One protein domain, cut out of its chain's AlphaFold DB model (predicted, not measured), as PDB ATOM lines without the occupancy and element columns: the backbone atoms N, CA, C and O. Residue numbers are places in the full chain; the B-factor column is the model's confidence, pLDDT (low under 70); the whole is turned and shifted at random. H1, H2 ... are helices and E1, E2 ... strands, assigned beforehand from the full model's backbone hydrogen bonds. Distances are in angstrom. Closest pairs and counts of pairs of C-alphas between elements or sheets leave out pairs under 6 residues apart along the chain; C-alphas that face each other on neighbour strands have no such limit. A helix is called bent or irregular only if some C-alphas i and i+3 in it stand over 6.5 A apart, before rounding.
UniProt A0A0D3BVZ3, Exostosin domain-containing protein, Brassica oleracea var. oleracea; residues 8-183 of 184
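AT A GLANCE: This is residues 8 to 183 of the 184 residues of the protein "Exostosin domain-containing protein" of Brassica oleracea var. oleracea (UniProt A0A0D3BVZ3). This is a body of mostly short helices and long loops, in which two short helices, H4 and H5, sit near the middle, with the long helix H8 on one side of them and, on the other, a small pair of parallel strands, E1 and E2, and the helical hairpin H1 and H2. The long kinked helix H8 packs with one stretch on H5, and at its end H9 turns off at a corner as an arm whose residues 177 to 183 stick out. The printed part has 176 residues, with nine named helices and two named strands in the order E1 H1 H2 H3 E2 H4 H5 H6 H7 H8 H9; the class is mostly helix. The whole is compact, with a radius of gyration of the C-alphas of 17.3 A and spans of 55 by 37 by 34 A.

HOW THE PARTS SIT: E1, residues 13 to 18, and E2, residues 61 to 64, are parallel neighbours at 26 degrees, with N 62 and O 13 2.8 A apart and N 15 and O 62 2.9 A apart, within hydrogen-bond range. With H1, residues 19 to 24, H2, residues 33 to 48, and H3, residues 51 to 55, they form a strand-helix-strand unit, two parallel strands joined through helices. H1 and H2 are a hairpin: residues 36 to 40 of H2 touch H1 at a shallow tilt of 19 degrees, opposite ways, with the closest C-alphas, Val 23 and Lys 36, 5.6 A apart. H3 is close to H2 but not clearly touching, the closest C-alphas being Leu 47 and Trp 53 at 6.1 A. H4, residues 68 to 72, touches H5, residues 77 to 84, with the closest C-alphas, Phe 72 and Ala 79, 6.2 A apart. H6, residues 116 to 120, is close to H7, residues 126 to 131, but not clearly touching. The C-alphas of Tyr 14 in E1 and Ile 127 in H7 are 7.4 A apart. H8, residues 135 to 153, touches H5 with its residues 142 to 146 at a steep tilt of 50 degrees, opposite ways; the closest C-alphas are Ser 83 and Val 146, 5.9 A. H8 only just touches H4, with 3 pairs of C-alphas within 8 A, the closest Ser 69 and Leu 153 at 6.5 A. H9, residues 168 to 181, touches H8 with its residues 168 to 171, only just about perpendicular at 70.3 degrees; the closest C-alphas are Gly 152 and Ala 168, 4.8 A. O i to N i+4 pairs are within hydrogen-bond range throughout H1, H3, H4, H6, H7 and H9, and in 10 of 12 for H2, 3 of 4 for H5 and 11 of 15 for H8.

IN THESE COORDINATES: E1 begins at C-alpha 13, (-22.148, -19.276, -23.503), and is 14.8 A long. H2, 21.9 A, has a kink of 40 degrees near residue 40 and is irregular, with C-alphas 36 and 39 7.7 A apart. H8, 24.9 A, has a kink of 36 degrees near residue 146 and is only just irregular, with C-alphas 147 and 150 6.51 A apart. H9, 20.2 A, ends at C-alpha 181, (-2.722, -10.800, 18.786).

THE WHOLE: The C-alphas of Gln 8 and Asn 183, the two farthest apart, are 57.9 A from each other, and the printed part has no cut. The links H5 to H6, 31 residues, and H8 to H9, 14 residues, are long; in the first, residues 88 to 89 pair in parallel with residues 112 to 113. The mean pLDDT of the printed part is 79.6, with residues 65 to 84 and 158 to 164 among those under 70.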
ATOM      1  N   GLN A   8     -29.571 -20.800 -30.548       65.75
ATOM      2  CA  GLN A   8     -30.800 -20.556 -29.778       65.75
ATOM      3  C   GLN A   8     -31.113 -21.630 -28.715       65.75
ATOM      4  O   GLN A   8     -31.870 -21.355 -27.781       65.75
ATOM      5  N   LEU A   9     -30.535 -22.829 -28.851       72.94
ATOM      6  CA  LEU A   9     -30.695 -23.962 -27.930       72.94
ATOM      7  C   LEU A   9     -29.550 -24.067 -26.910       72.94
ATOM      8  O   LEU A   9     -29.587 -24.935 -26.035       72.94
ATOM      9  N   ALA A  10     -28.525 -23.217 -27.019       72.00
ATOM     10  CA  ALA A  10     -27.393 -23.240 -26.106       72.00
ATOM     11  C   ALA A  10     -27.846 -22.906 -24.674       72.00
ATOM     12  O   ALA A  10     -28.562 -21.935 -24.439       72.00
ATOM     13  N   LYS A  11     -27.421 -23.737 -23.714       77.50
ATOM     14  CA  LYS A  11     -27.724 -23.589 -22.276       77.50
ATOM     15  C   LYS A  11     -26.666 -22.771 -21.518       77.50
ATOM     16  O   LYS A  11     -26.847 -22.471 -20.332       77.50
ATOM     17  N   LEU A  12     -25.540 -22.495 -22.177       80.81
ATOM     18  CA  LEU A  12     -24.385 -21.785 -21.643       80.81
ATOM     19  C   LEU A  12     -23.570 -21.175 -22.794       80.81
ATOM     20  O   LEU A  12     -23.379 -21.826 -23.823       80.81
ATOM     21  N   PHE A  13     -23.052 -19.968 -22.592       81.62
ATOM     22  CA  PHE A  13     -22.148 -19.276 -23.503       81.62
ATOM     23  C   PHE A  13     -20.832 -18.985 -22.785       81.62
ATOM     24  O   PHE A  13     -20.798 -18.253 -21.802       81.62
ATOM     25  N   TYR A  14     -19.734 -19.549 -23.273       82.06
ATOM     26  CA  TYR A  14     -18.405 -19.180 -22.794       82.06
ATOM     27  C   TYR A  14     -17.888 -17.994 -23.609       82.06
ATOM     28  O   TYR A  14     -17.825 -18.071 -24.838       82.06
ATOM     29  N   VAL A  15     -17.531 -16.903 -22.933       82.06
ATOM     30  CA  VAL A  15     -16.944 -15.708 -23.541       82.06
ATOM     31  C   VAL A  15     -15.451 -15.699 -23.199       82.06
ATOM     32  O   VAL A  15     -15.098 -15.384 -22.062       82.06
ATOM     33  N   PRO A  16     -14.554 -16.043 -24.145       78.06
ATOM     34  CA  PRO A  16     -13.107 -16.105 -23.912       78.06
ATOM     35  C   PRO A  16     -12.476 -14.702 -23.906       78.06
ATOM     36  O   PRO A  16     -11.485 -14.445 -24.586       78.06
ATOM     37  N   PHE A  17     -13.090 -13.767 -23.185       78.50
ATOM     38  CA  PHE A  17     -12.585 -12.416 -23.002       78.50
ATOM     39  C   PHE A  17     -11.797 -12.349 -21.695       78.50
ATOM     40  O   PHE A  17     -12.352 -12.567 -20.621       78.50
ATOM     41  N   TYR A  18     -10.505 -12.044 -21.797       72.38
ATOM     42  CA  TYR A  18      -9.578 -11.974 -20.669       72.38
ATOM     43  C   TYR A  18      -9.375 -10.513 -20.257       72.38
ATOM     44  O   TYR A  18      -8.304  -9.948 -20.484       72.38
ATOM     45  N   GLY A  19     -10.399  -9.893 -19.662       69.06
ATOM     46  CA  GLY A  19     -10.374  -8.464 -19.305       69.06
ATOM     47  C   GLY A  19      -9.151  -8.069 -18.468       69.06
ATOM     48  O   GLY A  19      -8.516  -7.051 -18.730       69.06
ATOM     49  N   GLY A  20      -8.720  -8.938 -17.546       65.69
ATOM     50  CA  GLY A  20      -7.514  -8.698 -16.749       65.69
ATOM     51  C   GLY A  20      -6.212  -8.623 -17.562       65.69
ATOM     52  O   GLY A  20      -5.323  -7.861 -17.191       65.69
ATOM     53  N   MET A  21      -6.095  -9.346 -18.685       68.62
ATOM     54  CA  MET A  21      -4.926  -9.253 -19.578       68.62
ATOM     55  C   MET A  21      -4.923  -7.950 -20.375       68.62
ATOM     56  O   MET A  21      -3.862  -7.379 -20.621       68.62
ATOM     57  N   ASP A  22      -6.103  -7.459 -20.753       72.06
ATOM     58  CA  ASP A  22      -6.215  -6.188 -21.460       72.06
ATOM     59  C   ASP A  22      -5.844  -5.004 -20.558       72.06
ATOM     60  O   ASP A  22      -5.051  -4.146 -20.942       72.06
ATOM     61  N   VAL A  23      -6.293  -5.024 -19.300       67.06
ATOM     62  CA  VAL A  23      -5.895  -4.028 -18.293       67.06
ATOM     63  C   VAL A  23      -4.388  -4.089 -18.003       67.06
ATOM     64  O   VAL A  23      -3.760  -3.047 -17.806       67.06
ATOM     65  N   LEU A  24      -3.768  -5.280 -18.020       69.50
ATOM     66  CA  LEU A  24      -2.317  -5.429 -17.832       69.50
ATOM     67  C   LEU A  24      -1.493  -4.680 -18.890       69.50
ATOM     68  O   LEU A  24      -0.433  -4.156 -18.547       69.50
ATOM     69  N   ARG A  25      -1.994  -4.535 -20.127       75.62
ATOM     70  CA  ARG A  25      -1.349  -3.726 -21.184       75.62
ATOM     71  C   ARG A  25      -1.104  -2.278 -20.743       75.62
ATOM     72  O   ARG A  25      -0.148  -1.639 -21.188       75.62
ATOM     73  N   TRP A  26      -1.973  -1.769 -19.876       77.88
ATOM     74  CA  TRP A  26      -2.000  -0.384 -19.422       77.88
ATOM     75  C   TRP A  26      -1.505  -0.203 -17.985       77.88
ATOM     76  O   TRP A  26      -1.370   0.927 -17.533       77.88
ATOM     77  N   HIS A  27      -1.230  -1.291 -17.259       69.31
ATOM     78  CA  HIS A  27      -1.001  -1.256 -15.812       69.31
ATOM     79  C   HIS A  27       0.225  -0.432 -15.397       69.31
ATOM     80  O   HIS A  27       0.189   0.229 -14.366       69.31
ATOM     81  N   PHE A  28       1.270  -0.423 -16.226       76.31
ATOM     82  CA  PHE A  28       2.506   0.333 -15.990       76.31
ATOM     83  C   PHE A  28       2.589   1.624 -16.817       76.31
ATOM     84  O   PHE A  28       3.669   2.180 -16.998       76.31
ATOM     85  N   LYS A  29       1.462   2.089 -17.370       79.88
ATOM     86  CA  LYS A  29       1.390   3.302 -18.190       79.88
ATOM     87  C   LYS A  29       0.480   4.325 -17.522       79.88
ATOM     88  O   LYS A  29      -0.584   3.977 -17.015       79.88
ATOM     89  N   ASN A  30       0.870   5.597 -17.572       83.88
ATOM     90  CA  ASN A  30       0.041   6.692 -17.077       83.88
ATOM     91  C   ASN A  30      -1.051   7.039 -18.105       83.88
ATOM     92  O   ASN A  30      -0.909   7.969 -18.896       83.88
ATOM     93  N   VAL A  31      -2.102   6.220 -18.149       83.44
ATOM     94  CA  VAL A  31      -3.262   6.395 -19.034       83.44
ATOM     95  C   VAL A  31      -4.546   6.505 -18.221       83.44
ATOM     96  O   VAL A  31      -4.642   5.985 -17.108       83.44
ATOM     97  N   THR A  32      -5.553   7.157 -18.799       81.44
ATOM     98  CA  THR A  32      -6.861   7.341 -18.164       81.44
ATOM     99  C   THR A  32      -7.588   6.008 -17.962       81.44
ATOM    100  O   THR A  32      -7.418   5.068 -18.741       81.44
ATOM    101  N   GLU A  33      -8.454   5.927 -16.947       73.06
ATOM    102  CA  GLU A  33      -9.293   4.739 -16.716       73.06
ATOM    103  C   GLU A  33     -10.180   4.411 -17.924       73.06
ATOM    104  O   GLU A  33     -10.351   3.243 -18.259       73.06
ATOM    105  N   HIS A  34     -10.668   5.428 -18.644       77.50
ATOM    106  CA  HIS A  34     -11.456   5.221 -19.859       77.50
ATOM    107  C   HIS A  34     -10.700   4.393 -20.905       77.50
ATOM    108  O   HIS A  34     -11.265   3.450 -21.451       77.50
ATOM    109  N   LEU A  35      -9.417   4.698 -21.139       78.88
ATOM    110  CA  LEU A  35      -8.577   3.967 -22.094       78.88
ATOM    111  C   LEU A  35      -8.352   2.509 -21.684       78.88
ATOM    112  O   LEU A  35      -8.295   1.638 -22.548       78.88
ATOM    113  N   LYS A  36      -8.277   2.234 -20.377       75.50
ATOM    114  CA  LYS A  36      -8.178   0.863 -19.848       75.50
ATOM    115  C   LYS A  36      -9.459   0.055 -20.088       75.50
ATOM    116  O   LYS A  36      -9.407  -1.172 -20.087       75.50
ATOM    117  N   ASP A  37     -10.585   0.734 -20.307       74.19
ATOM    118  CA  ASP A  37     -11.918   0.133 -20.319       74.19
ATOM    119  C   ASP A  37     -12.549   0.036 -21.710       74.19
ATOM    120  O   ASP A  37     -13.543  -0.674 -21.859       74.19
ATOM    121  N   VAL A  38     -11.986   0.701 -22.729       82.31
ATOM    122  CA  VAL A  38     -12.545   0.761 -24.095       82.31
ATOM    123  C   VAL A  38     -12.938  -0.624 -24.608       82.31
ATOM    124  O   VAL A  38     -14.098  -0.837 -24.960       82.31
ATOM    125  N   LEU A  39     -12.020  -1.591 -24.571       80.75
ATOM    126  CA  LEU A  39     -12.278  -2.940 -25.084       80.75
ATOM    127  C   LEU A  39     -13.345  -3.672 -24.274       80.75
ATOM    128  O   LEU A  39     -14.223  -4.333 -24.829       80.75
ATOM    129  N   SER A  40     -13.322  -3.514 -22.956       75.94
ATOM    130  CA  SER A  40     -14.312  -4.133 -22.081       75.94
ATOM    131  C   SER A  40     -15.716  -3.522 -22.311       75.94
ATOM    132  O   SER A  40     -16.722  -4.234 -22.279       75.94
ATOM    133  N   ILE A  41     -15.800  -2.221 -22.635       78.69
ATOM    134  CA  ILE A  41     -17.040  -1.520 -23.013       78.69
ATOM    135  C   ILE A  41     -17.531  -1.994 -24.387       78.69
ATOM    136  O   ILE A  41     -18.732  -2.197 -24.580       78.69
ATOM    137  N   GLU A  42     -16.631  -2.165 -25.351       85.12
ATOM    138  CA  GLU A  42     -16.962  -2.657 -26.691       85.12
ATOM    139  C   GLU A  42     -17.496  -4.087 -26.655       85.12
ATOM    140  O   GLU A  42     -18.526  -4.370 -27.271       85.12
ATOM    141  N   VAL A  43     -16.870  -4.967 -25.870       84.31
ATOM    142  CA  VAL A  43     -17.353  -6.335 -25.642       84.31
ATOM    143  C   VAL A  43     -18.755  -6.315 -25.039       84.31
ATOM    144  O   VAL A  43     -19.633  -7.027 -25.524       84.31
ATOM    145  N   LEU A  44     -19.014  -5.456 -24.049       79.44
ATOM    146  CA  LEU A  44     -20.347  -5.276 -23.470       79.44
ATOM    147  C   LEU A  44     -21.392  -4.824 -24.491       79.44
ATOM    148  O   LEU A  44     -22.480  -5.398 -24.559       79.44
ATOM    149  N   LYS A  45     -21.074  -3.807 -25.298       84.25
ATOM    150  CA  LYS A  45     -21.965  -3.319 -26.363       84.25
ATOM    151  C   LYS A  45     -22.242  -4.418 -27.388       84.25
ATOM    152  O   LYS A  45     -23.392  -4.643 -27.769       84.25
ATOM    153  N   TRP A  46     -21.202  -5.142 -27.800       87.62
ATOM    154  CA  TRP A  46     -21.314  -6.249 -28.743       87.62
ATOM    155  C   TRP A  46     -22.178  -7.382 -28.185       87.62
ATOM    156  O   TRP A  46     -23.063  -7.865 -28.892       87.62
ATOM    157  N   LEU A  47     -21.984  -7.770 -26.925       84.69
ATOM    158  CA  LEU A  47     -22.801  -8.778 -26.249       84.69
ATOM    159  C   LEU A  47     -24.253  -8.327 -26.120       84.69
ATOM    160  O   LEU A  47     -25.147  -9.074 -26.509       84.69
ATOM    161  N   GLY A  48     -24.490  -7.088 -25.682       83.94
ATOM    162  CA  GLY A  48     -25.826  -6.499 -25.573       83.94
ATOM    163  C   GLY A  48     -26.611  -6.508 -26.891       83.94
ATOM    164  O   GLY A  48     -27.835  -6.636 -26.877       83.94
ATOM    165  N   SER A  49     -25.918  -6.465 -28.036       87.00
ATOM    166  CA  SER A  49     -26.540  -6.606 -29.363       87.00
ATOM    167  C   SER A  49     -27.025  -8.031 -29.680       87.00
ATOM    168  O   SER A  49     -27.864  -8.220 -30.564       87.00
ATOM    169  N   LYS A  50     -26.527  -9.066 -28.988       87.12
ATOM    170  CA  LYS A  50     -26.849 -10.467 -29.291       87.12
ATOM    171  C   LYS A  50     -28.184 -10.879 -28.689       87.12
ATOM    172  O   LYS A  50     -28.466 -10.654 -27.515       87.12
ATOM    173  N   GLN A  51     -28.993 -11.579 -29.484       84.56
ATOM    174  CA  GLN A  51     -30.247 -12.170 -29.007       84.56
ATOM    175  C   GLN A  51     -30.005 -13.169 -27.863       84.56
ATOM    176  O   GLN A  51     -30.797 -13.211 -26.926       84.56
ATOM    177  N   SER A  52     -28.899 -13.922 -27.905       81.88
ATOM    178  CA  SER A  52     -28.498 -14.838 -26.827       81.88
ATOM    179  C   SER A  52     -28.305 -14.116 -25.494       81.88
ATOM    180  O   SER A  52     -28.777 -14.596 -24.474       81.88
ATOM    181  N   TRP A  53     -27.676 -12.939 -25.506       84.00
ATOM    182  CA  TRP A  53     -27.487 -12.124 -24.309       84.00
ATOM    183  C   TRP A  53     -28.810 -11.558 -23.798       84.00
ATOM    184  O   TRP A  53     -29.138 -11.721 -22.626       84.00
ATOM    185  N   ARG A  54     -29.600 -10.932 -24.686       83.50
ATOM    186  CA  ARG A  54     -30.877 -10.292 -24.321       83.50
ATOM    187  C   ARG A  54     -31.902 -11.278 -23.761       83.50
ATOM    188  O   ARG A  54     -32.669 -10.901 -22.887       83.50
ATOM    189  N   LYS A  55     -31.900 -12.533 -24.228       82.81
ATOM    190  CA  LYS A  55     -32.849 -13.571 -23.794       82.81
ATOM    191  C   LYS A  55     -32.780 -13.862 -22.293       82.81
ATOM    192  O   LYS A  55     -33.809 -14.146 -21.693       82.81
ATOM    193  N   ASN A  56     -31.585 -13.826 -21.705       79.19
ATOM    194  CA  ASN A  56     -31.378 -14.181 -20.299       79.19
ATOM    195  C   ASN A  56     -30.548 -13.134 -19.542       79.19
ATOM    196  O   ASN A  56     -29.917 -13.446 -18.534       79.19
ATOM    197  N   SER A  57     -30.492 -11.902 -20.054       79.12
ATOM    198  CA  SER A  57     -29.680 -10.801 -19.519       79.12
ATOM    199  C   SER A  57     -28.230 -11.205 -19.203       79.12
ATOM    200  O   SER A  57     -27.687 -10.816 -18.174       79.12
ATOM    201  N   GLY A  58     -27.627 -12.055 -20.040       76.81
ATOM    202  CA  GLY A  58     -26.268 -12.572 -19.837       76.81
ATOM    203  C   GLY A  58     -26.104 -13.625 -18.727       76.81
ATOM    204  O   GLY A  58     -25.000 -14.121 -18.533       76.81
ATOM    205  N   LYS A  59     -27.165 -14.048 -18.021       76.19
ATOM    206  CA  LYS A  59     -27.102 -15.039 -16.915       76.19
ATOM    207  C   LYS A  59     -26.753 -16.465 -17.360       76.19
ATOM    208  O   LYS A  59     -26.593 -17.377 -16.551       76.19
ATOM    209  N   ASP A  60     -26.652 -16.717 -18.646       80.88
ATOM    210  CA  ASP A  60     -26.132 -17.950 -19.233       80.88
ATOM    211  C   ASP A  60     -24.729 -17.765 -19.828       80.88
ATOM    212  O   ASP A  60     -24.177 -18.725 -20.355       80.88
ATOM    213  N   HIS A  61     -24.135 -16.575 -19.708       81.69
ATOM    214  CA  HIS A  61     -22.778 -16.287 -20.151       81.69
ATOM    215  C   HIS A  61     -21.782 -16.435 -18.989       81.69
ATOM    216  O   HIS A  61     -22.079 -16.101 -17.840       81.69
ATOM    217  N   VAL A  62     -20.605 -16.982 -19.288       77.56
ATOM    218  CA  VAL A  62     -19.498 -17.197 -18.347       77.56
ATOM    219  C   VAL A  62     -18.242 -16.574 -18.931       77.56
ATOM    220  O   VAL A  62     -17.957 -16.754 -20.116       77.56
ATOM    221  N   PHE A  63     -17.502 -15.855 -18.094       75.75
ATOM    222  CA  PHE A  63     -16.310 -15.104 -18.470       75.75
ATOM    223  C   PHE A  63     -15.114 -15.586 -17.665       75.75
ATOM    224  O   PHE A  63     -15.257 -16.136 -16.572       75.75
ATOM    225  N   VAL A  64     -13.926 -15.328 -18.200       70.81
ATOM    226  CA  VAL A  64     -12.689 -15.469 -17.440       70.81
ATOM    227  C   VAL A  64     -12.415 -14.148 -16.735       70.81
ATOM    228  O   VAL A  64     -12.209 -13.125 -17.388       70.81
ATOM    229  N   LEU A  65     -12.405 -14.168 -15.404       63.66
ATOM    230  CA  LEU A  65     -11.934 -13.028 -14.620       63.66
ATOM    231  C   LEU A  65     -10.419 -13.129 -14.459       63.66
ATOM    232  O   LEU A  65      -9.883 -14.216 -14.254       63.66
ATOM    233  N   GLY A  66      -9.735 -11.996 -14.602       59.00
ATOM    234  CA  GLY A  66      -8.271 -11.942 -14.565       59.00
ATOM    235  C   GLY A  66      -7.714 -11.211 -13.345       59.00
ATOM    236  O   GLY A  66      -6.593 -11.502 -12.940       59.00
ATOM    237  N   LYS A  67      -8.475 -10.286 -12.741       63.62
ATOM    238  CA  LYS A  67      -8.114  -9.607 -11.489       63.62
ATOM    239  C   LYS A  67      -9.374  -9.366 -10.667       63.62
ATOM    240  O   LYS A  67      -9.894  -8.259 -10.664       63.62
ATOM    241  N   ILE A  68      -9.804 -10.391  -9.930       59.53
ATOM    242  CA  ILE A  68     -11.001 -10.409  -9.068       59.53
ATOM    243  C   ILE A  68     -11.207  -9.069  -8.350       59.53
ATOM    244  O   ILE A  68     -12.182  -8.379  -8.615       59.53
ATOM    245  N   SER A  69     -10.261  -8.622  -7.524       56.75
ATOM    246  CA  SER A  69     -10.433  -7.382  -6.758       56.75
ATOM    247  C   SER A  69     -10.547  -6.117  -7.626       56.75
ATOM    248  O   SER A  69     -11.178  -5.149  -7.224       56.75
ATOM    249  N   TRP A  70      -9.929  -6.070  -8.809       59.47
ATOM    250  CA  TRP A  70     -10.041  -4.926  -9.727       59.47
ATOM    251  C   TRP A  70     -11.353  -4.963 -10.514       59.47
ATOM    252  O   TRP A  70     -11.998  -3.932 -10.691       59.47
ATOM    253  N   ASP A  71     -11.757  -6.162 -10.927       61.06
ATOM    254  CA  ASP A  71     -13.016  -6.442 -11.605       61.06
ATOM    255  C   ASP A  71     -14.206  -6.086 -10.680       61.06
ATOM    256  O   ASP A  71     -15.186  -5.494 -11.133       61.06
ATOM    257  N   PHE A  72     -14.086  -6.341  -9.371       57.62
ATOM    258  CA  PHE A  72     -15.121  -6.063  -8.368       57.62
ATOM    259  C   PHE A  72     -15.156  -4.615  -7.832       57.62
ATOM    260  O   PHE A  72     -16.222  -4.148  -7.448       57.62
ATOM    261  N   ARG A  73     -14.041  -3.865  -7.844       55.59
ATOM    262  CA  ARG A  73     -13.955  -2.498  -7.267       55.59
ATOM    263  C   ARG A  73     -14.482  -1.358  -8.153       55.59
ATOM    264  O   ARG A  73     -14.348  -0.194  -7.788       55.59
ATOM    265  N   ARG A  74     -15.028  -1.633  -9.340       58.28
ATOM    266  CA  ARG A  74     -15.415  -0.576 -10.293       58.28
ATOM    267  C   ARG A  74     -16.903  -0.232 -10.214       58.28
ATOM    268  O   ARG A  74     -17.744  -1.003 -10.665       58.28
ATOM    269  N   ASN A  75     -17.197   0.991  -9.767       51.47
ATOM    270  CA  ASN A  75     -18.532   1.566  -9.513       51.47
ATOM    271  C   ASN A  75     -19.420   1.814 -10.761       51.47
ATOM    272  O   ASN A  75     -20.288   2.678 -10.742       51.47
ATOM    273  N   ASN A  76     -19.220   1.094 -11.869       53.69
ATOM    274  CA  ASN A  76     -19.884   1.347 -13.158       53.69
ATOM    275  C   ASN A  76     -20.479   0.066 -13.773       53.69
ATOM    276  O   ASN A  76     -20.482  -0.994 -13.157       53.69
ATOM    277  N   LYS A  77     -20.933   0.142 -15.037       48.88
ATOM    278  CA  LYS A  77     -21.448  -0.969 -15.877       48.88
ATOM    279  C   LYS A  77     -20.610  -2.269 -15.835       48.88
ATOM    280  O   LYS A  77     -21.119  -3.322 -16.200       48.88
ATOM    281  N   PHE A  78     -19.360  -2.217 -15.372       48.25
ATOM    282  CA  PHE A  78     -18.505  -3.379 -15.113       48.25
ATOM    283  C   PHE A  78     -18.902  -4.203 -13.889       48.25
ATOM    284  O   PHE A  78     -18.863  -5.427 -13.979       48.25
ATOM    285  N   ALA A  79     -19.406  -3.589 -12.816       49.22
ATOM    286  CA  ALA A  79     -20.013  -4.320 -11.705       49.22
ATOM    287  C   ALA A  79     -21.170  -5.213 -12.189       49.22
ATOM    288  O   ALA A  79     -21.361  -6.307 -11.670       49.22
ATOM    289  N   SER A  80     -21.891  -4.812 -13.249       49.75
ATOM    290  CA  SER A  80     -22.920  -5.645 -13.893       49.75
ATOM    291  C   SER A  80     -22.352  -6.856 -14.641       49.75
ATOM    292  O   SER A  80     -23.022  -7.880 -14.689       49.75
ATOM    293  N   LEU A  81     -21.144  -6.788 -15.209       53.28
ATOM    294  CA  LEU A  81     -20.496  -7.978 -15.775       53.28
ATOM    295  C   LEU A  81     -20.127  -8.951 -14.665       53.28
ATOM    296  O   LEU A  81     -20.436 -10.133 -14.744       53.28
ATOM    297  N   VAL A  82     -19.490  -8.447 -13.617       54.31
ATOM    298  CA  VAL A  82     -18.891  -9.298 -12.594       54.31
ATOM    299  C   VAL A  82     -19.955  -9.883 -11.654       54.31
ATOM    300  O   VAL A  82     -19.868 -11.054 -11.308       54.31
ATOM    301  N   SER A  83     -21.035  -9.147 -11.357       55.28
ATOM    302  CA  SER A  83     -22.205  -9.660 -10.612       55.28
ATOM    303  C   SER A  83     -23.059 -10.672 -11.391       55.28
ATOM    304  O   SER A  83     -23.785 -11.466 -10.794       55.28
ATOM    305  N   VAL A  84     -22.991 -10.676 -12.728       60.41
ATOM    306  CA  VAL A  84     -23.752 -11.610 -13.581       60.41
ATOM    307  C   VAL A  84     -22.938 -12.864 -13.926       60.41
ATOM    308  O   VAL A  84     -23.499 -13.875 -14.363       60.41
ATOM    309  N   CYS A  85     -21.628 -12.857 -13.692       72.00
ATOM    310  CA  CYS A  85     -20.727 -13.927 -14.109       72.00
ATOM    311  C   CYS A  85     -20.231 -14.764 -12.932       72.00
ATOM    312  O   CYS A  85     -20.144 -14.297 -11.805       72.00
ATOM    313  N   ILE A  86     -19.894 -16.022 -13.217       82.56
ATOM    314  CA  ILE A  86     -19.237 -16.909 -12.255       82.56
ATOM    315  C   ILE A  86     -17.752 -16.959 -12.626       82.56
ATOM    316  O   ILE A  86     -17.450 -17.354 -13.758       82.56
ATOM    317  N   PRO A  87     -16.841 -16.556 -11.723       83.50
ATOM    318  CA  PRO A  87     -15.406 -16.651 -11.929       83.50
ATOM    319  C   PRO A  87     -14.974 -18.072 -12.302       83.50
ATOM    320  O   PRO A  87     -15.270 -19.030 -11.586       83.50
ATOM    321  N   VAL A  88     -14.223 -18.205 -13.395       86.56
ATOM    322  CA  VAL A  88     -13.477 -19.430 -13.711       86.56
ATOM    323  C   VAL A  88     -12.016 -19.203 -13.349       86.56
ATOM    324  O   VAL A  88     -11.370 -18.331 -13.928       86.56
ATOM    325  N   ILE A  89     -11.507 -19.971 -12.388       85.94
ATOM    326  CA  ILE A  89     -10.155 -19.823 -11.843       85.94
ATOM    327  C   ILE A  89      -9.280 -20.955 -12.355       85.94
ATOM    328  O   ILE A  89      -9.634 -22.127 -12.231       85.94
ATOM    329  N   PHE A  90      -8.123 -20.601 -12.916       87.94
ATOM    330  CA  PHE A  90      -7.187 -21.582 -13.465       87.94
ATOM    331  C   PHE A  90      -6.009 -21.902 -12.542       87.94
ATOM    332  O   PHE A  90      -5.394 -22.964 -12.640       87.94
ATOM    333  N   ASP A  91      -5.703 -20.986 -11.628       87.88
ATOM    334  CA  ASP A  91      -4.543 -21.050 -10.754       87.88
ATOM    335  C   ASP A  91      -4.921 -20.479  -9.374       87.88
ATOM    336  O   ASP A  91      -5.311 -19.307  -9.296       87.88
ATOM    337  N   PRO A  92      -4.851 -21.270  -8.288       87.88
ATOM    338  CA  PRO A  92      -5.276 -20.821  -6.962       87.88
ATOM    339  C   PRO A  92      -4.450 -19.635  -6.443       87.88
ATOM    340  O   PRO A  92      -4.970 -18.818  -5.682       87.88
ATOM    341  N   TYR A  93      -3.204 -19.470  -6.902       85.44
ATOM    342  CA  TYR A  93      -2.354 -18.343  -6.512       85.44
ATOM    343  C   TYR A  93      -2.850 -17.002  -7.057       85.44
ATOM    344  O   TYR A  93      -2.501 -15.961  -6.516       85.44
ATOM    345  N   THR A  94      -3.695 -17.012  -8.091       75.69
ATOM    346  CA  THR A  94      -4.244 -15.779  -8.686       75.69
ATOM    347  C   THR A  94      -5.495 -15.260  -7.978       75.69
ATOM    348  O   THR A  94      -5.970 -14.166  -8.282       75.69
ATOM    349  N   ALA A  95      -6.053 -16.048  -7.053       80.75
ATOM    350  CA  ALA A  95      -7.309 -15.742  -6.383       80.75
ATOM    351  C   ALA A  95      -7.293 -16.196  -4.920       80.75
ATOM    352  O   ALA A  95      -7.163 -15.376  -4.017       80.75
ATOM    353  N   TYR A  96      -7.394 -17.504  -4.698       87.69
ATOM    354  CA  TYR A  96      -7.642 -18.115  -3.392       87.69
ATOM    355  C   TYR A  96      -6.577 -17.762  -2.357       87.69
ATOM    356  O   TYR A  96      -6.904 -17.336  -1.257       87.69
ATOM    357  N   TYR A  97      -5.298 -17.861  -2.722       86.75
ATOM    358  CA  TYR A  97      -4.216 -17.530  -1.791       86.75
ATOM    359  C   TYR A  97      -3.946 -16.029  -1.700       86.75
ATOM    360  O   TYR A  97      -3.582 -15.530  -0.639       86.75
ATOM    361  N   GLN A  98      -4.131 -15.299  -2.801       81.00
ATOM    362  CA  GLN A  98      -3.852 -13.866  -2.849       81.00
ATOM    363  C   GLN A  98      -4.869 -13.039  -2.050       81.00
ATOM    364  O   GLN A  98      -4.505 -12.012  -1.484       81.00
ATOM    365  N   TYR A  99      -6.124 -13.485  -1.991       82.19
ATOM    366  CA  TYR A  99      -7.224 -12.777  -1.331       82.19
ATOM    367  C   TYR A  99      -7.841 -13.612  -0.204       82.19
ATOM    368  O   TYR A  99      -9.038 -13.526   0.039       82.19
ATOM    369  N   ALA A 100      -7.034 -14.423   0.488       88.19
ATOM    370  CA  ALA A 100      -7.500 -15.371   1.504       88.19
ATOM    371  C   ALA A 100      -8.253 -14.728   2.687       88.19
ATOM    372  O   ALA A 100      -9.020 -15.407   3.356       88.19
ATOM    373  N   TRP A 101      -8.049 -13.435   2.962       87.88
ATOM    374  CA  TRP A 101      -8.825 -12.712   3.982       87.88
ATOM    375  C   TRP A 101     -10.229 -12.328   3.507       87.88
ATOM    376  O   TRP A 101     -11.132 -12.190   4.323       87.88
ATOM    377  N   HIS A 102     -10.416 -12.165   2.197       87.12
ATOM    378  CA  HIS A 102     -11.644 -11.630   1.605       87.12
ATOM    379  C   HIS A 102     -12.452 -12.675   0.832       87.12
ATOM    380  O   HIS A 102     -13.630 -12.460   0.563       87.12
ATOM    381  N   LEU A 103     -11.834 -13.788   0.438       88.94
ATOM    382  CA  LEU A 103     -12.498 -14.894  -0.244       88.94
ATOM    383  C   LEU A 103     -12.764 -16.043   0.743       88.94
ATOM    384  O   LEU A 103     -11.863 -16.413   1.491       88.94
ATOM    385  N   PRO A 104     -13.970 -16.636   0.734       89.56
ATOM    386  CA  PRO A 104     -14.312 -17.741   1.621       89.56
ATOM    387  C   PRO A 104     -13.582 -19.024   1.212       89.56
ATOM    388  O   PRO A 104     -13.358 -19.265   0.027       89.56
ATOM    389  N   GLU A 105     -13.284 -19.886   2.187       90.25
ATOM    390  CA  GLU A 105     -12.559 -21.147   1.957       90.25
ATOM    391  C   GLU A 105     -13.297 -22.107   1.008       90.25
ATOM    392  O   GLU A 105     -12.669 -22.809   0.210       90.25
ATOM    393  N   ASP A 106     -14.636 -22.130   1.052       94.31
ATOM    394  CA  ASP A 106     -15.423 -22.901   0.088       94.31
ATOM    395  C   ASP A 106     -15.477 -22.185  -1.265       94.31
ATOM    396  O   ASP A 106     -16.444 -21.508  -1.622       94.31
ATOM    397  N   HIS A 107     -14.434 -22.385  -2.065       92.38
ATOM    398  CA  HIS A 107     -14.316 -21.784  -3.390       92.38
ATOM    399  C   HIS A 107     -15.425 -22.201  -4.370       92.38
ATOM    400  O   HIS A 107     -15.639 -21.514  -5.374       92.38
ATOM    401  N   ARG A 108     -16.134 -23.312  -4.114       93.00
ATOM    402  CA  ARG A 108     -17.227 -23.790  -4.980       93.00
ATOM    403  C   ARG A 108     -18.488 -22.944  -4.835       93.00
ATOM    404  O   ARG A 108     -19.298 -22.922  -5.758       93.00
ATOM    405  N   SER A 109     -18.628 -22.231  -3.718       92.56
ATOM    406  CA  SER A 109     -19.754 -21.328  -3.468       92.56
ATOM    407  C   SER A 109     -19.780 -20.118  -4.409       92.56
ATOM    408  O   SER A 109     -20.837 -19.529  -4.603       92.56
ATOM    409  N   TYR A 110     -18.651 -19.765  -5.037       88.81
ATOM    410  CA  TYR A 110     -18.560 -18.571  -5.882       88.81
ATOM    411  C   TYR A 110     -17.716 -18.735  -7.150       88.81
ATOM    412  O   TYR A 110     -17.625 -17.792  -7.930       88.81
ATOM    413  N   SER A 111     -17.067 -19.877  -7.393       90.44
ATOM    414  CA  SER A 111     -16.181 -20.031  -8.552       90.44
ATOM    415  C   SER A 111     -16.134 -21.452  -9.106       90.44
ATOM    416  O   SER A 111     -16.424 -22.432  -8.424       90.44
ATOM    417  N   VAL A 112     -15.711 -21.568 -10.366       92.44
ATOM    418  CA  VAL A 112     -15.368 -22.846 -10.995       92.44
ATOM    419  C   VAL A 112     -13.857 -22.933 -11.143       92.44
ATOM    420  O   VAL A 112     -13.263 -22.210 -11.940       92.44
ATOM    421  N   TYR A 113     -13.232 -23.856 -10.417       92.75
ATOM    422  CA  TYR A 113     -11.803 -24.125 -10.558       92.75
ATOM    423  C   TYR A 113     -11.522 -25.140 -11.674       92.75
ATOM    424  O   TYR A 113     -12.158 -26.200 -11.755       92.75
ATOM    425  N   ILE A 114     -10.543 -24.833 -12.525       92.12
ATOM    426  CA  ILE A 114     -10.035 -25.725 -13.570       92.12
ATOM    427  C   ILE A 114      -8.508 -25.708 -13.519       92.12
ATOM    428  O   ILE A 114      -7.899 -24.685 -13.791       92.12
ATOM    429  N   ASN A 115      -7.865 -26.837 -13.226       92.88
ATOM    430  CA  ASN A 115      -6.409 -26.879 -13.113       92.88
ATOM    431  C   ASN A 115      -5.708 -26.483 -14.436       92.88
ATOM    432  O   ASN A 115      -5.975 -27.043 -15.504       92.88
ATOM    433  N   LYS A 116      -4.800 -25.501 -14.362       90.31
ATOM    434  CA  LYS A 116      -4.025 -24.980 -15.499       90.31
ATOM    435  C   LYS A 116      -3.132 -26.027 -16.170       90.31
ATOM    436  O   LYS A 116      -2.984 -25.988 -17.392       90.31
ATOM    437  N   ASP A 117      -2.533 -26.938 -15.414       92.62
ATOM    438  CA  ASP A 117      -1.640 -27.960 -15.964       92.62
ATOM    439  C   ASP A 117      -2.430 -29.044 -16.698       92.62
ATOM    440  O   ASP A 117      -2.033 -29.454 -17.789       92.62
ATOM    441  N   ASP A 118      -3.618 -29.400 -16.203       93.19
ATOM    442  CA  ASP A 118      -4.552 -30.266 -16.928       93.19
ATOM    443  C   ASP A 118      -5.042 -29.635 -18.238       93.19
ATOM    444  O   ASP A 118      -5.234 -30.337 -19.235       93.19
ATOM    445  N   LEU A 119      -5.215 -28.309 -18.277       87.81
ATOM    446  CA  LEU A 119      -5.544 -27.594 -19.514       87.81
ATOM    447  C   LEU A 119      -4.397 -27.618 -20.517       87.81
ATOM    448  O   LEU A 119      -4.620 -27.934 -21.687       87.81
ATOM    449  N   LYS A 120      -3.170 -27.324 -20.071       88.38
ATOM    450  CA  LYS A 120      -1.971 -27.389 -20.921       88.38
ATOM    451  C   LYS A 120      -1.746 -28.799 -21.463       88.38
ATOM    452  O   LYS A 120      -1.451 -28.960 -22.643       88.38
ATOM    453  N   ALA A 121      -1.950 -29.809 -20.620       94.44
ATOM    454  CA  ALA A 121      -1.856 -31.218 -20.983       94.44
ATOM    455  C   ALA A 121      -3.067 -31.727 -21.789       94.44
ATOM    456  O   ALA A 121      -3.119 -32.910 -22.120       94.44
ATOM    457  N   LYS A 122      -4.050 -30.865 -22.098       91.06
ATOM    458  CA  LYS A 122      -5.298 -31.203 -22.807       91.06
ATOM    459  C   LYS A 122      -6.109 -32.332 -22.144       91.06
ATOM    460  O   LYS A 122      -6.915 -32.983 -22.805       91.06
ATOM    461  N   LYS A 123      -5.938 -32.541 -20.834       94.12
ATOM    462  CA  LYS A 123      -6.670 -33.535 -20.029       94.12
ATOM    463  C   LYS A 123      -8.092 -33.087 -19.693       94.12
ATOM    464  O   LYS A 123      -8.955 -33.916 -19.418       94.12
ATOM    465  N   VAL A 124      -8.353 -31.778 -19.731       91.50
ATOM    466  CA  VAL A 124      -9.665 -31.194 -19.427       91.50
ATOM    467  C   VAL A 124     -10.196 -30.390 -20.608       91.50
ATOM    468  O   VAL A 124      -9.497 -29.577 -21.208       91.50
ATOM    469  N   ASN A 125     -11.483 -30.574 -20.906       90.25
ATOM    470  CA  ASN A 125     -12.227 -29.717 -21.820       90.25
ATOM    471  C   ASN A 125     -13.056 -28.702 -21.017       90.25
ATOM    472  O   ASN A 125     -13.994 -29.084 -20.315       90.25
ATOM    473  N   VAL A 126     -12.723 -27.413 -21.152       86.94
ATOM    474  CA  VAL A 126     -13.376 -26.306 -20.425       86.94
ATOM    475  C   VAL A 126     -14.886 -26.309 -20.636       86.94
ATOM    476  O   VAL A 126     -15.640 -26.241 -19.672       86.94
ATOM    477  N   ILE A 127     -15.344 -26.446 -21.882       83.62
ATOM    478  CA  ILE A 127     -16.774 -26.392 -22.201       83.62
ATOM    479  C   ILE A 127     -17.519 -27.547 -21.533       83.62
ATOM    480  O   ILE A 127     -18.533 -27.314 -20.882       83.62
ATOM    481  N   LYS A 128     -16.999 -28.778 -21.623       88.19
ATOM    482  CA  LYS A 128     -17.595 -29.932 -20.934       88.19
ATOM    483  C   LYS A 128     -17.640 -29.710 -19.424       88.19
ATOM    484  O   LYS A 128     -18.676 -29.959 -18.823       88.19
ATOM    485  N   LYS A 129     -16.559 -29.202 -18.826       90.88
ATOM    486  CA  LYS A 129     -16.493 -28.921 -17.386       90.88
ATOM    487  C   LYS A 129     -17.535 -27.886 -16.958       90.88
ATOM    488  O   LYS A 129     -18.250 -28.121 -15.993       90.88
ATOM    489  N   LEU A 130     -17.665 -26.783 -17.695       89.00
ATOM    490  CA  LEU A 130     -18.647 -25.736 -17.400       89.00
ATOM    491  C   LEU A 130     -20.093 -26.201 -17.627       89.00
ATOM    492  O   LEU A 130     -20.992 -25.783 -16.906       89.00
ATOM    493  N   MET A 131     -20.325 -27.093 -18.593       85.62
ATOM    494  CA  MET A 131     -21.644 -27.685 -18.845       85.62
ATOM    495  C   MET A 131     -22.119 -28.623 -17.728       85.62
ATOM    496  O   MET A 131     -23.324 -28.841 -17.617       85.62
ATOM    497  N   LEU A 132     -21.205 -29.159 -16.911       91.50
ATOM    498  CA  LEU A 132     -21.559 -29.944 -15.723       91.50
ATOM    499  C   LEU A 132     -22.126 -29.074 -14.596       91.50
ATOM    500  O   LEU A 132     -22.808 -29.601 -13.725       91.50
ATOM    501  N   VAL A 133     -21.887 -27.759 -14.626       89.88
ATOM    502  CA  VAL A 133     -22.437 -26.832 -13.636       89.88
ATOM    503  C   VAL A 133     -23.915 -26.584 -13.936       89.88
ATOM    504  O   VAL A 133     -24.305 -25.983 -14.951       89.88
ATOM    505  N   THR A 134     -24.765 -27.041 -13.028       91.88
ATOM    506  CA  THR A 134     -26.217 -26.962 -13.160       91.88
ATOM    507  C   THR A 134     -26.709 -25.513 -13.146       91.88
ATOM    508  O   THR A 134     -26.028 -24.577 -12.726       91.88
ATOM    509  N   ILE A 135     -27.930 -25.292 -13.639       86.62
ATOM    510  CA  ILE A 135     -28.561 -23.961 -13.594       86.62
ATOM    511  C   ILE A 135     -28.772 -23.512 -12.140       86.62
ATOM    512  O   ILE A 135     -28.627 -22.327 -11.851       86.62
ATOM    513  N   ARG A 136     -29.083 -24.458 -11.242       91.19
ATOM    514  CA  ARG A 136     -29.264 -24.200  -9.813       91.19
ATOM    515  C   ARG A 136     -27.959 -23.734  -9.175       91.19
ATOM    516  O   ARG A 136     -27.930 -22.618  -8.680       91.19
ATOM    517  N   GLU A 137     -26.870 -24.486  -9.333       92.31
ATOM    518  CA  GLU A 137     -25.545 -24.079  -8.836       92.31
ATOM    519  C   GLU A 137     -25.128 -22.715  -9.395       92.31
ATOM    520  O   GLU A 137     -24.633 -21.864  -8.667       92.31
ATOM    521  N   ARG A 138     -25.389 -22.448 -10.682       88.25
ATOM    522  CA  ARG A 138     -25.111 -21.132 -11.276       88.25
ATOM    523  C   ARG A 138     -25.930 -19.997 -10.664       88.25
ATOM    524  O   ARG A 138     -25.470 -18.856 -10.651       88.25
ATOM    525  N   LYS A 139     -27.165 -20.259 -10.244       87.44
ATOM    526  CA  LYS A 139     -28.012 -19.264  -9.578       87.44
ATOM    527  C   LYS A 139     -27.531 -19.038  -8.148       87.44
ATOM    528  O   LYS A 139     -27.399 -17.886  -7.750       87.44
ATOM    529  N   ASP A 140     -27.218 -20.117  -7.443       92.81
ATOM    530  CA  ASP A 140     -26.760 -20.091  -6.056       92.81
ATOM    531  C   ASP A 140     -25.405 -19.376  -5.953       92.81
ATOM    532  O   ASP A 140     -25.280 -18.430  -5.181       92.81
ATOM    533  N   MET A 141     -24.450 -19.696  -6.839       90.88
ATOM    534  CA  MET A 141     -23.160 -18.999  -6.900       90.88
ATOM    535  C   MET A 141     -23.313 -17.500  -7.148       90.88
ATOM    536  O   MET A 141     -22.651 -16.695  -6.509       90.88
ATOM    537  N   ARG A 142     -24.201 -17.091  -8.059       85.31
ATOM    538  CA  ARG A 142     -24.439 -15.660  -8.317       85.31
ATOM    539  C   ARG A 142     -25.094 -14.962  -7.142       85.31
ATOM    540  O   ARG A 142     -24.724 -13.837  -6.837       85.31
ATOM    541  N   SER A 143     -26.055 -15.622  -6.499       87.69
ATOM    542  CA  SER A 143     -26.686 -15.106  -5.287       87.69
ATOM    543  C   SER A 143     -25.634 -14.875  -4.206       87.69
ATOM    544  O   SER A 143     -25.578 -13.792  -3.637       87.69
ATOM    545  N   TYR A 144     -24.752 -15.853  -3.996       89.81
ATOM    546  CA  TYR A 144     -23.652 -15.754  -3.046       89.81
ATOM    547  C   TYR A 144     -22.668 -14.636  -3.417       89.81
ATOM    548  O   TYR A 144     -22.345 -13.794  -2.585       89.81
ATOM    549  N   ILE A 145     -22.242 -14.564  -4.685       84.88
ATOM    550  CA  ILE A 145     -21.352 -13.499  -5.168       84.88
ATOM    551  C   ILE A 145     -21.951 -12.123  -4.874       84.88
ATOM    552  O   ILE A 145     -21.240 -11.238  -4.413       84.88
ATOM    553  N   VAL A 146     -23.245 -11.934  -5.144       81.12
ATOM    554  CA  VAL A 146     -23.888 -10.623  -5.031       81.12
ATOM    555  C   VAL A 146     -24.146 -10.216  -3.586       81.12
ATOM    556  O   VAL A 146     -23.935  -9.055  -3.243       81.12
ATOM    557  N   HIS A 147     -24.625 -11.143  -2.763       82.31
ATOM    558  CA  HIS A 147     -25.127 -10.817  -1.430       82.31
ATOM    559  C   HIS A 147     -24.100 -11.032  -0.320       82.31
ATOM    560  O   HIS A 147     -24.165 -10.330   0.682       82.31
ATOM    561  N   GLU A 148     -23.143 -11.938  -0.517       85.06
ATOM    562  CA  GLU A 148     -22.181 -12.329   0.519       85.06
ATOM    563  C   GLU A 148     -20.755 -11.896   0.157       85.06
ATOM    564  O   GLU A 148     -20.056 -11.299   0.970       85.06
ATOM    565  N   LEU A 149     -20.316 -12.158  -1.080       85.06
ATOM    566  CA  LEU A 149     -18.923 -11.933  -1.479       85.06
ATOM    567  C   LEU A 149     -18.623 -10.470  -1.821       85.06
ATOM    568  O   LEU A 149     -17.615  -9.915  -1.393       85.06
ATOM    569  N   LEU A 150     -19.480  -9.855  -2.640       80.75
ATOM    570  CA  LEU A 150     -19.292  -8.503  -3.157       80.75
ATOM    571  C   LEU A 150     -19.090  -7.457  -2.055       80.75
ATOM    572  O   LEU A 150     -18.127  -6.699  -2.176       80.75
ATOM    573  N   PRO A 151     -19.928  -7.413  -0.998       80.25
ATOM    574  CA  PRO A 151     -19.767  -6.432   0.070       80.25
ATOM    575  C   PRO A 151     -18.384  -6.492   0.729       80.25
ATOM    576  O   PRO A 151     -17.770  -5.452   0.929       80.25
ATOM    577  N   GLY A 152     -17.842  -7.694   0.952       81.06
ATOM    578  CA  GLY A 152     -16.514  -7.878   1.545       81.06
ATOM    579  C   GLY A 152     -15.335  -7.610   0.600       81.06
ATOM    580  O   GLY A 152     -14.190  -7.590   1.041       81.06
ATOM    581  N   LEU A 153     -15.571  -7.413  -0.703       79.94
ATOM    582  CA  LEU A 153     -14.521  -7.124  -1.693       79.94
ATOM    583  C   LEU A 153     -14.407  -5.642  -2.057       79.94
ATOM    584  O   LEU A 153     -13.415  -5.236  -2.675       79.94
ATOM    585  N   VAL A 154     -15.411  -4.840  -1.709       74.56
ATOM    586  CA  VAL A 154     -15.466  -3.409  -2.016       74.56
ATOM    587  C   VAL A 154     -15.306  -2.585  -0.748       74.56
ATOM    588  O   VAL A 154     -15.613  -3.047   0.344       74.56
ATOM    589  N   TYR A 155     -14.798  -1.365  -0.898       73.94
ATOM    590  CA  TYR A 155     -14.839  -0.387   0.183       73.94
ATOM    591  C   TYR A 155     -16.254   0.177   0.272       73.94
ATOM    592  O   TYR A 155     -16.848   0.511  -0.759       73.94
ATOM    593  N   GLY A 156     -16.780   0.276   1.487       71.44
ATOM    594  CA  GLY A 156     -18.026   0.960   1.771       71.44
ATOM    595  C   GLY A 156     -17.905   2.441   1.428       71.44
ATOM    596  O   GLY A 156     -16.847   3.054   1.583       71.44
ATOM    597  N   ASP A 157     -18.992   3.025   0.926       70.19
ATOM    598  CA  ASP A 157     -19.074   4.477   0.798       70.19
ATOM    599  C   ASP A 157     -19.227   5.070   2.208       70.19
ATOM    600  O   ASP A 157     -20.210   4.749   2.878       70.19
ATOM    601  N   PRO A 158     -18.302   5.934   2.667       65.69
ATOM    602  CA  PRO A 158     -18.366   6.519   4.005       65.69
ATOM    603  C   PRO A 158     -19.606   7.399   4.226       65.69
ATOM    604  O   PRO A 158     -19.945   7.692   5.367       65.69
ATOM    605  N   ASN A 159     -20.285   7.826   3.155       67.62
ATOM    606  CA  ASN A 159     -21.520   8.607   3.228       67.62
ATOM    607  C   ASN A 159     -22.784   7.739   3.163       67.62
ATOM    608  O   ASN A 159     -23.895   8.264   3.258       67.62
ATOM    609  N   ALA A 160     -22.644   6.428   2.956       65.81
ATOM    610  CA  ALA A 160     -23.766   5.510   2.885       65.81
ATOM    611  C   ALA A 160     -23.963   4.793   4.227       65.81
ATOM    612  O   ALA A 160     -23.035   4.216   4.786       65.81
ATOM    613  N   ASN A 161     -25.203   4.772   4.726       58.00
ATOM    614  CA  ASN A 161     -25.569   4.004   5.919       58.00
ATOM    615  C   ASN A 161     -25.647   2.505   5.591       58.00
ATOM    616  O   ASN A 161     -26.728   1.951   5.380       58.00
ATOM    617  N   PHE A 162     -24.496   1.837   5.540       59.25
ATOM    618  CA  PHE A 162     -24.413   0.380   5.466       59.25
ATOM    619  C   PHE A 162     -24.146  -0.209   6.855       59.25
ATOM    620  O   PHE A 162     -23.066  -0.706   7.133       59.25
ATOM    621  N   GLU A 163     -25.151  -0.220   7.733       58.22
ATOM    622  CA  GLU A 163     -25.020  -0.834   9.071       58.22
ATOM    623  C   GLU A 163     -24.899  -2.374   9.037       58.22
ATOM    624  O   GLU A 163     -24.663  -3.008  10.062       58.22
ATOM    625  N   ARG A 164     -25.107  -3.008   7.873       62.03
ATOM    626  CA  ARG A 164     -25.394  -4.450   7.787       62.03
ATOM    627  C   ARG A 164     -24.287  -5.312   7.169       62.03
ATOM    628  O   ARG A 164     -24.382  -6.533   7.262       62.03
ATOM    629  N   PHE A 165     -23.262  -4.729   6.550       70.06
ATOM    630  CA  PHE A 165     -22.222  -5.488   5.847       70.06
ATOM    631  C   PHE A 165     -20.829  -5.004   6.238       70.06
ATOM    632  O   PHE A 165     -20.596  -3.802   6.271       70.06
ATOM    633  N   ARG A 166     -19.916  -5.949   6.499       79.81
ATOM    634  CA  ARG A 166     -18.488  -5.654   6.665       79.81
ATOM    635  C   ARG A 166     -17.850  -5.488   5.300       79.81
ATOM    636  O   ARG A 166     -18.004  -6.365   4.445       79.81
ATOM    637  N   ASP A 167     -17.145  -4.387   5.122       83.25
ATOM    638  CA  ASP A 167     -16.507  -4.065   3.857       83.25
ATOM    639  C   ASP A 167     -15.067  -4.619   3.775       83.25
ATOM    640  O   ASP A 167     -14.561  -5.289   4.685       83.25
ATOM    641  N   ALA A 168     -14.382  -4.354   2.661       84.62
ATOM    642  CA  ALA A 168     -13.001  -4.793   2.471       84.62
ATOM    643  C   ALA A 168     -12.008  -4.186   3.483       84.62
ATOM    644  O   ALA A 168     -10.981  -4.815   3.772       84.62
ATOM    645  N   PHE A 169     -12.268  -2.977   3.994       85.00
ATOM    646  CA  PHE A 169     -11.437  -2.320   5.000       85.00
ATOM    647  C   PHE A 169     -11.611  -2.991   6.362       85.00
ATOM    648  O   PHE A 169     -10.609  -3.416   6.941       85.00
ATOM    649  N   ASP A 170     -12.854  -3.173   6.810       87.06
ATOM    650  CA  ASP A 170     -13.198  -3.817   8.080       87.06
ATOM    651  C   ASP A 170     -12.568  -5.209   8.171       87.06
ATOM    652  O   ASP A 170     -11.833  -5.517   9.110       87.06
ATOM    653  N   ILE A 171     -12.767  -6.030   7.133       89.38
ATOM    654  CA  ILE A 171     -12.207  -7.387   7.050       89.38
ATOM    655  C   ILE A 171     -10.679  -7.367   7.169       89.38
ATOM    656  O   ILE A 171     -10.090  -8.222   7.837       89.38
ATOM    657  N   THR A 172     -10.026  -6.399   6.523       88.69
ATOM    658  CA  THR A 172      -8.564  -6.275   6.552       88.69
ATOM    659  C   THR A 172      -8.073  -5.894   7.945       88.69
ATOM    660  O   THR A 172      -7.127  -6.506   8.443       88.69
ATOM    661  N   MET A 173      -8.711  -4.906   8.576       90.88
ATOM    662  CA  MET A 173      -8.334  -4.428   9.906       90.88
ATOM    663  C   MET A 173      -8.554  -5.503  10.972       90.88
ATOM    664  O   MET A 173      -7.631  -5.786  11.738       90.88
ATOM    665  N   ASP A 174      -9.706  -6.176  10.957       90.62
ATOM    666  CA  ASP A 174     -10.012  -7.301  11.849       90.62
ATOM    667  C   ASP A 174      -8.970  -8.421  11.712       90.62
ATOM    668  O   ASP A 174      -8.406  -8.902  12.701       90.62
ATOM    669  N   SER A 175      -8.675  -8.824  10.471       91.19
ATOM    670  CA  SER A 175      -7.727  -9.907  10.182       91.19
ATOM    671  C   SER A 175      -6.305  -9.555  10.618       91.19
ATOM    672  O   SER A 175      -5.589 -10.405  11.156       91.19
ATOM    673  N   LEU A 176      -5.889  -8.301  10.412       91.50
ATOM    674  CA  LEU A 176      -4.585  -7.804  10.838       91.50
ATOM    675  C   LEU A 176      -4.460  -7.820  12.363       91.50
ATOM    676  O   LEU A 176      -3.483  -8.362  12.883       91.50
ATOM    677  N   LEU A 177      -5.451  -7.279  13.075       92.69
ATOM    678  CA  LEU A 177      -5.465  -7.249  14.538       92.69
ATOM    679  C   LEU A 177      -5.452  -8.664  15.125       92.69
ATOM    680  O   LEU A 177      -4.658  -8.945  16.022       92.69
ATOM    681  N   HIS A 178      -6.250  -9.580  14.569       91.31
ATOM    682  CA  HIS A 178      -6.253 -10.987  14.972       91.31
ATOM    683  C   HIS A 178      -4.902 -11.676  14.729       91.31
ATOM    684  O   HIS A 178      -4.462 -12.516  15.515       91.31
ATOM    685  N   LYS A 179      -4.219 -11.335  13.631       90.69
ATOM    686  CA  LYS A 179      -2.893 -11.884  13.331       90.69
ATOM    687  C   LYS A 179      -1.833 -11.343  14.284       90.69
ATOM    688  O   LYS A 179      -0.955 -12.102  14.678       90.69
ATOM    689  N   ILE A 180      -1.896 -10.066  14.653       92.44
ATOM    690  CA  ILE A 180      -0.966  -9.472  15.622       92.44
ATOM    691  C   ILE A 180      -1.176 -10.101  17.002       92.44
ATOM    692  O   ILE A 180      -0.204 -10.533  17.612       92.44
ATOM    693  N   SER A 181      -2.424 -10.240  17.461       92.25
ATOM    694  CA  SER A 181      -2.722 -10.800  18.786       92.25
ATOM    695  C   SER A 181      -2.352 -12.276  18.943       92.25
ATOM    696  O   SER A 181      -2.074 -12.705  20.053       92.25
ATOM    697  N   LYS A 182      -2.320 -13.054  17.855       83.31
ATOM    698  CA  LYS A 182      -1.831 -14.445  17.857       83.31
ATOM    699  C   LYS A 182      -0.307 -14.586  17.883       83.31
ATOM    700  O   LYS A 182       0.176 -15.685  18.132       83.31
ATOM    701  N   ASN A 183       0.426 -13.531  17.530       71.38
ATOM    702  CA  ASN A 183       1.891 -13.529  17.467       71.38
ATOM    703  C   ASN A 183       2.535 -12.770  18.641       71.38
ATOM    704  O   ASN A 183       3.758 -12.631  18.666       71.38
TER     705      ASN A 183